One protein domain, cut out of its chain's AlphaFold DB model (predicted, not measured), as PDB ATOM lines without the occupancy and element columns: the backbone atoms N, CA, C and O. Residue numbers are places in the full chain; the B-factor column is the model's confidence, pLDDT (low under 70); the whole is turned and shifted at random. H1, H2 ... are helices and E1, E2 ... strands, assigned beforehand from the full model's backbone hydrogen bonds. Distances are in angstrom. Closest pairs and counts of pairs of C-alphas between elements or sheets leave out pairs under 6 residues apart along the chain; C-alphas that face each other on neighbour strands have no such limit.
ATOM      1  N   ASN A  10     144.132 179.663 167.768       83.12
ATOM      2  CA  ASN A  10     143.241 178.949 166.849       83.12
ATOM      3  C   ASN A  10     141.900 179.656 166.618       83.12
ATOM      4  O   ASN A  10     141.118 179.206 165.784       83.12
ATOM      5  N   ILE A  11     141.618 180.769 167.306       84.25
ATOM      6  CA  ILE A  11     140.366 181.520 167.132       84.25
ATOM      7  C   ILE A  11     140.130 181.968 165.677       84.25
ATOM      8  O   ILE A  11     138.986 182.095 165.252       84.25
ATOM      9  N   THR A  12     141.200 182.133 164.891       83.38
ATOM     10  CA  THR A  12     141.154 182.491 163.461       83.38
ATOM     11  C   THR A  12     140.580 181.393 162.563       83.38
ATOM     12  O   THR A  12     140.233 181.662 161.417       83.38
ATOM     13  N   GLN A  13     140.456 180.159 163.059       85.12
ATOM     14  CA  GLN A  13     139.902 179.033 162.302       85.12
ATOM     15  C   GLN A  13     138.367 179.036 162.273       85.12
ATOM     16  O   GLN A  13     137.755 178.287 161.506       85.12
ATOM     17  N   TYR A  14     137.721 179.846 163.113       85.69
ATOM     18  CA  TYR A  14     136.268 179.928 163.161       85.69
ATOM     19  C   TYR A  14     135.739 180.898 162.102       85.69
ATOM     20  O   TYR A  14     136.158 182.048 162.030       85.69
ATOM     21  N   LYS A  15     134.780 180.429 161.297       90.00
ATOM     22  CA  LYS A  15     134.085 181.250 160.290       90.00
ATOM     23  C   LYS A  15     133.008 182.156 160.892       90.00
ATOM     24  O   LYS A  15     132.601 183.119 160.260       90.00
ATOM     25  N   GLU A  16     132.558 181.835 162.101       90.69
ATOM     26  CA  GLU A  16     131.497 182.535 162.824       90.69
ATOM     27  C   GLU A  16     131.904 182.729 164.292       90.69
ATOM     28  O   GLU A  16     132.658 181.900 164.826       90.69
ATOM     29  N   PRO A  17     131.405 183.780 164.973       90.44
ATOM     30  CA  PRO A  17     131.640 183.976 166.399       90.44
ATOM     31  C   PRO A  17     131.198 182.756 167.213       90.44
ATOM     32  O   PRO A  17     130.099 182.231 167.041       90.44
ATOM     33  N   ARG A  18     132.049 182.297 168.133       89.75
ATOM     34  CA  ARG A  18     131.687 181.219 169.058       89.75
ATOM     35  C   ARG A  18     131.102 181.797 170.331       89.75
ATOM     36  O   ARG A  18     131.659 182.722 170.910       89.75
ATOM     37  N   PHE A  19     130.042 181.165 170.820       90.00
ATOM     38  CA  PHE A  19     129.470 181.482 172.126       90.00
ATOM     39  C   PHE A  19     130.407 181.125 173.284       90.00
ATOM     40  O   PHE A  19     130.350 181.765 174.327       90.00
ATOM     41  N   LEU A  20     131.271 180.118 173.103       89.94
ATOM     42  CA  LEU A  20     132.247 179.679 174.095       89.94
ATOM     43  C   LEU A  20     133.610 179.459 173.440       89.94
ATOM     44  O   LEU A  20     133.713 178.768 172.425       89.94
ATOM     45  N   ILE A  21     134.653 179.991 174.067       89.94
ATOM     46  CA  ILE A  21     136.050 179.759 173.697       89.94
ATOM     47  C   ILE A  21     136.771 179.159 174.902       89.94
ATOM     48  O   ILE A  21     136.603 179.619 176.032       89.94
ATOM     49  N   HIS A  22     137.571 178.124 174.656       89.44
ATOM     50  CA  HIS A  22     138.327 177.414 175.681       89.44
ATOM     51  C   HIS A  22     139.809 177.474 175.347       89.44
ATOM     52  O   HIS A  22     140.193 177.142 174.226       89.44
ATOM     53  N   PHE A  23     140.637 177.879 176.303       88.94
ATOM     54  CA  PHE A  23     142.075 177.958 176.085       88.94
ATOM     55  C   PHE A  23     142.880 177.804 177.374       88.94
ATOM     56  O   PHE A  23     142.367 177.995 178.477       88.94
ATOM     57  N   GLN A  24     144.153 177.446 177.237       88.12
ATOM     58  CA  GLN A  24     145.100 177.340 178.343       88.12
ATOM     59  C   GLN A  24     146.043 178.544 178.335       88.12
ATOM     60  O   GLN A  24     146.569 178.941 177.295       88.12
ATOM     61  N   TRP A  25     146.279 179.132 179.507       83.62
ATOM     62  CA  TRP A  25     147.304 180.161 179.659       83.62
ATOM     63  C   TRP A  25     148.663 179.505 179.884       83.62
ATOM     64  O   TRP A  25     148.868 178.819 180.887       83.62
ATOM     65  N   THR A  26     149.626 179.780 179.005       78.94
ATOM     66  CA  THR A  26     151.002 179.253 179.090       78.94
ATOM     67  C   THR A  26     151.031 177.720 179.223       78.94
ATOM     68  O   THR A  26     150.423 177.031 178.413       78.94
ATOM     69  N   LYS A  27     151.727 177.176 180.230       77.25
ATOM     70  CA  LYS A  27     151.796 175.737 180.533       77.25
ATOM     71  C   LYS A  27     150.847 175.334 181.669       77.25
ATOM     72  O   LYS A  27     151.093 174.343 182.347       77.25
ATOM     73  N   SER A  28     149.803 176.123 181.923       81.94
ATOM     74  CA  SER A  28     148.801 175.779 182.929       81.94
ATOM     75  C   SER A  28     148.059 174.507 182.527       81.94
ATOM     76  O   SER A  28     147.607 174.372 181.392       81.94
ATOM     77  N   GLU A  29     147.867 173.602 183.483       85.31
ATOM     78  CA  GLU A  29     147.008 172.428 183.305       85.31
ATOM     79  C   GLU A  29     145.517 172.806 183.258       85.31
ATOM     80  O   GLU A  29     144.681 172.023 182.813       85.31
ATOM     81  N   LYS A  30     145.167 174.031 183.674       88.31
ATOM     82  CA  LYS A  30     143.783 174.513 183.712       88.31
ATOM     83  C   LYS A  30     143.341 175.042 182.353       88.31
ATOM     84  O   LYS A  30     144.033 175.855 181.741       88.31
ATOM     85  N   VAL A  31     142.138 174.648 181.943       87.81
ATOM     86  CA  VAL A  31     141.431 175.221 180.794       87.81
ATOM     87  C   VAL A  31     140.525 176.346 181.281       87.81
ATOM     88  O   VAL A  31     139.717 176.167 182.190       87.81
ATOM     89  N   TYR A  32     140.659 177.508 180.659       90.19
ATOM     90  CA  TYR A  32     139.847 178.683 180.923       90.19
ATOM     91  C   TYR A  32     138.759 178.765 179.863       90.19
ATOM     92  O   TYR A  32     139.037 178.608 178.674       90.19
ATOM     93  N   ARG A  33     137.522 179.010 180.295       89.38
ATOM     94  CA  ARG A  33     136.367 179.173 179.412       89.38
ATOM     95  C   ARG A  33     135.901 180.618 179.435       89.38
ATOM     96  O   ARG A  33     135.570 181.136 180.497       89.38
ATOM     97  N   TYR A  34     135.834 181.226 178.262       89.50
ATOM     98  CA  TYR A  34     135.279 182.556 178.047       89.50
ATOM     99  C   TYR A  34     133.969 182.421 177.279       89.50
ATOM    100  O   TYR A  34     133.861 181.588 176.378       89.50
ATOM    101  N   ALA A  35     132.980 183.229 177.652       90.38
ATOM    102  CA  ALA A  35     131.701 183.311 176.964       90.38
ATOM    103  C   ALA A  35     131.631 184.590 176.130       90.38
ATOM    104  O   ALA A  35     132.166 185.626 176.527       90.38
ATOM    105  N   LEU A  36     130.957 184.513 174.985       90.50
ATOM    106  CA  LEU A  36     130.561 185.696 174.238       90.50
ATOM    107  C   LEU A  36     129.537 186.468 175.071       90.50
ATOM    108  O   LEU A  36     128.403 186.024 175.228       90.50
ATOM    109  N   VAL A  37     129.965 187.600 175.621       89.50
ATOM    110  CA  VAL A  37     129.124 188.462 176.461       89.50
ATOM    111  C   VAL A  37     128.290 189.434 175.631       89.50
ATOM    112  O   VAL A  37     127.131 189.670 175.946       89.50
ATOM    113  N   GLU A  38     128.855 189.964 174.548       89.69
ATOM    114  CA  GLU A  38     128.187 190.903 173.648       89.69
ATOM    115  C   GLU A  38     128.955 191.045 172.326       89.69
ATOM    116  O   GLU A  38     130.151 190.752 172.248       89.69
ATOM    117  N   ILE A  39     128.259 191.509 171.285       91.38
ATOM    118  CA  ILE A  39     128.844 191.922 170.006       91.38
ATOM    119  C   ILE A  39     128.650 193.435 169.904       91.38
ATOM    120  O   ILE A  39     127.519 193.913 169.901       91.38
ATOM    121  N   ILE A  40     129.751 194.184 169.837       92.69
ATOM    122  CA  ILE A  40     129.753 195.650 169.898       92.69
ATOM    123  C   ILE A  40     130.348 196.210 168.605       92.69
ATOM    124  O   ILE A  40     131.337 195.689 168.087       92.69
ATOM    125  N   ASN A  41     129.781 197.310 168.108       93.19
ATOM    126  CA  ASN A  41     130.373 198.066 167.007       93.19
ATOM    127  C   ASN A  41     131.706 198.698 167.434       93.19
ATOM    128  O   ASN A  41     131.818 199.233 168.534       93.19
ATOM    129  N   GLN A  42     132.696 198.725 166.536       89.38
ATOM    130  CA  GLN A  42     134.038 199.244 166.840       89.38
ATOM    131  C   GLN A  42     134.032 200.686 167.378       89.38
ATOM    132  O   GLN A  42     134.859 201.021 168.218       89.38
ATOM    133  N   GLY A  43     133.099 201.530 166.924       93.19
ATOM    134  CA  GLY A  43     132.969 202.917 167.388       93.19
ATOM    135  C   GLY A  43     132.304 203.086 168.759       93.19
ATOM    136  O   GLY A  43     132.335 204.180 169.304       93.19
ATOM    137  N   ALA A  44     131.709 202.029 169.318       92.50
ATOM    138  CA  ALA A  44     130.996 202.064 170.597       92.50
ATOM    139  C   ALA A  44     131.837 201.537 171.779       92.50
ATOM    140  O   ALA A  44     131.320 201.375 172.882       92.50
ATOM    141  N   ILE A  45     133.128 201.261 171.559       93.44
ATOM    142  CA  ILE A  45     134.066 200.802 172.588       93.44
ATOM    143  C   ILE A  45     135.408 201.521 172.444       93.44
ATOM    144  O   ILE A  45     135.951 201.645 171.344       93.44
ATOM    145  N   ASP A  46     135.978 201.972 173.559       91.94
ATOM    146  CA  ASP A  46     137.313 202.564 173.544       91.94
ATOM    147  C   ASP A  46     138.367 201.487 173.244       91.94
ATOM    148  O   ASP A  46     138.499 200.475 173.941       91.94
ATOM    149  N   HIS A  47     139.152 201.697 172.188       88.00
ATOM    150  CA  HIS A  47     140.099 200.690 171.722       88.00
ATOM    151  C   HIS A  47     141.284 200.461 172.678       88.00
ATOM    152  O   HIS A  47     141.909 199.396 172.590       88.00
ATOM    153  N   LYS A  48     141.610 201.420 173.557       88.00
ATOM    154  CA  LYS A  48     142.723 201.334 174.516       88.00
ATOM    155  C   LYS A  48     142.256 200.761 175.843       88.00
ATOM    156  O   LYS A  48     142.872 199.819 176.336       88.00
ATOM    157  N   THR A  49     141.179 201.301 176.404       89.31
ATOM    158  CA  THR A  49     140.691 200.906 177.730       89.31
ATOM    159  C   THR A  49     139.754 199.706 177.682       89.31
ATOM    160  O   THR A  49     139.568 199.050 178.704       89.31
ATOM    161  N   LYS A  50     139.219 199.368 176.498       89.94
ATOM    162  CA  LYS A  50     138.230 198.295 176.296       89.94
ATOM    163  C   LYS A  50     136.952 198.516 177.110       89.94
ATOM    164  O   LYS A  50     136.349 197.552 177.567       89.94
ATOM    165  N   GLN A  51     136.570 199.777 177.298       91.62
ATOM    166  CA  GLN A  51     135.377 200.189 178.035       91.62
ATOM    167  C   GLN A  51     134.352 200.793 177.076       91.62
ATOM    168  O   GLN A  51     134.713 201.542 176.160       91.62
ATOM    169  N   LYS A  52     133.075 200.507 177.319       92.44
ATOM    170  CA  LYS A  52     131.958 201.295 176.786       92.44
ATOM    171  C   LYS A  52     131.808 202.612 177.548       92.44
ATOM    172  O   LYS A  52     132.459 202.843 178.569       92.44
ATOM    173  N   GLU A  53     130.941 203.493 177.058       90.25
ATOM    174  CA  GLU A  53     130.698 204.788 177.703       90.25
ATOM    175  C   GLU A  53     130.226 204.657 179.155       90.25
ATOM    176  O   GLU A  53     130.666 205.432 180.003       90.25
ATOM    177  N   ASP A  54     129.408 203.644 179.448       89.88
ATOM    178  CA  ASP A  54     128.880 203.338 180.780       89.88
ATOM    179  C   ASP A  54     129.882 202.606 181.695       89.88
ATOM    180  O   ASP A  54     129.614 202.398 182.874       89.88
ATOM    181  N   GLU A  55     131.048 202.222 181.170       91.94
ATOM    182  CA  GLU A  55     132.091 201.474 181.887       91.94
ATOM    183  C   GLU A  55     133.336 202.324 182.185       91.94
ATOM    184  O   GLU A  55     134.325 201.821 182.732       91.94
ATOM    185  N   LYS A  56     133.316 203.613 181.824       90.19
ATOM    186  CA  LYS A  56     134.441 204.529 182.034       90.19
ATOM    187  C   LYS A  56     134.818 204.595 183.515       90.19
ATOM    188  O   LYS A  56     133.995 204.886 184.375       90.19
ATOM    189  N   GLY A  57     136.098 204.353 183.795       89.62
ATOM    190  CA  GLY A  57     136.651 204.369 185.154       89.62
ATOM    191  C   GLY A  57     136.548 203.045 185.920       89.62
ATOM    192  O   GLY A  57     137.111 202.957 187.005       89.62
ATOM    193  N   LEU A  58     135.911 202.008 185.360       91.69
ATOM    194  CA  LEU A  58     135.823 200.684 185.986       91.69
ATOM    195  C   LEU A  58     136.940 199.751 185.504       91.69
ATOM    196  O   LEU A  58     137.233 199.663 184.311       91.69
ATOM    197  N   SER A  59     137.540 198.976 186.404       90.94
ATOM    198  CA  SER A  59     138.453 197.901 186.004       90.94
ATOM    199  C   SER A  59     137.703 196.753 185.315       90.94
ATOM    200  O   SER A  59     136.524 196.512 185.571       90.94
ATOM    201  N   GLN A  60     138.403 195.957 184.498       89.00
ATOM    202  CA  GLN A  60     137.815 194.766 183.857       89.00
ATOM    203  C   GLN A  60     137.166 193.807 184.869       89.00
ATOM    204  O   GLN A  60     136.135 193.198 184.585       89.00
ATOM    205  N   LYS A  61     137.748 193.691 186.070       90.88
ATOM    206  CA  LYS A  61     137.208 192.863 187.153       90.88
ATOM    207  C   LYS A  61     135.902 193.432 187.712       90.88
ATOM    208  O   LYS A  61     135.011 192.654 188.037       90.88
ATOM    209  N   GLU A  62     135.793 194.752 187.841       92.31
ATOM    210  CA  GLU A  62     134.567 195.423 188.289       92.31
ATOM    211  C   GLU A  62     133.465 195.339 187.236       92.31
ATOM    212  O   GLU A  62     132.345 194.981 187.578       92.31
ATOM    213  N   ILE A  63     133.790 195.561 185.958       90.31
ATOM    214  CA  ILE A  63     132.841 195.384 184.848       90.31
ATOM    215  C   ILE A  63     132.283 193.960 184.862       90.31
ATOM    216  O   ILE A  63     131.068 193.769 184.829       90.31
ATOM    217  N   TRP A  64     133.166 192.962 184.973       88.81
ATOM    218  CA  TRP A  64     132.750 191.565 185.029       88.81
ATOM    219  C   TRP A  64     131.840 191.277 186.224       88.81
ATOM    220  O   TRP A  64     130.782 190.683 186.048       88.81
ATOM    221  N   LYS A  65     132.209 191.751 187.419       89.69
ATOM    222  CA  LYS A  65     131.402 191.564 188.629       89.69
ATOM    223  C   LYS A  65     130.040 192.246 188.568       89.69
ATOM    224  O   LYS A  65     129.075 191.689 189.062       89.69
ATOM    225  N   ASN A  66     129.968 193.447 188.001       86.75
ATOM    226  CA  ASN A  66     128.734 194.226 187.993       86.75
ATOM    227  C   ASN A  66     127.726 193.713 186.958       86.75
ATOM    228  O   ASN A  66     126.531 193.930 187.127       86.75
ATOM    229  N   LYS A  67     128.201 193.083 185.874       83.44
ATOM    230  CA  LYS A  67     127.352 192.707 184.732       83.44
ATOM    231  C   LYS A  67     127.171 191.203 184.540       83.44
ATOM    232  O   LYS A  67     126.170 190.801 183.954       83.44
ATOM    233  N   TYR A  68     128.130 190.381 184.968       79.69
ATOM    234  CA  TYR A  68     128.228 188.986 184.519       79.69
ATOM    235  C   TYR A  68     128.548 187.968 185.628       79.69
ATOM    236  O   TYR A  68     128.634 186.777 185.316       79.69
ATOM    237  N   ALA A  69     128.750 188.401 186.877       76.25
ATOM    238  CA  ALA A  69     128.947 187.535 188.045       76.25
ATOM    239  C   ALA A  69     127.703 187.540 188.936       76.25
ATOM    240  O   ALA A  69     127.398 186.463 189.493       76.25
TER     241      ALA A  69
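What this domain is: This is residues 10 to 69 of the 69 residues of an uncharacterized protein of uncultured Alphaproteobacteria bacterium (UniProt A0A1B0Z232). With little regular structure, this loose fold has a two-stranded hairpin, E1 and E2, with the small helix H1 beside E1, and a looping stretch, residues 36 to 59, that leads from E2 to helix H2, away from H1 and E1. The printed part has 60 residues, 22 in named elements, ordered H1, E1, E2, H2: mixed class, antiparallel sheet. It is loose, radius of gyration of the C-alphas 13.8 A, spanning 34 by 26 by 20 A.

Where its parts are: Find C-alpha 20 at (132.247, 179.679, 174.095), where E1, residues 20 to 24, begins its 13.7 A. E2, residues 31 to 35, spans 13.2 A; H1, residues 10 to 13, 5.6 A. H2, residues 60 to 67, runs 10.7 A to C-alpha 67 at (127.352, 192.707, 184.732).

How they stand to each other: In hairpin E1 and E2, antiparallel at 153 degrees, find N 21 and O 34 within hydrogen-bond range, 2.9 A. H1 and E1 are near each other; H2 is apart from both. Every O i to N i+4 pair of H2 is within range; H1 is too short for one.

The domain as a whole: The farthest C-alphas, Glu 29 and Gly 43, are 37.1 A apart. The printed part has no cut; E2 to H2 is a long link. No printed residue is under 70 in pLDDT.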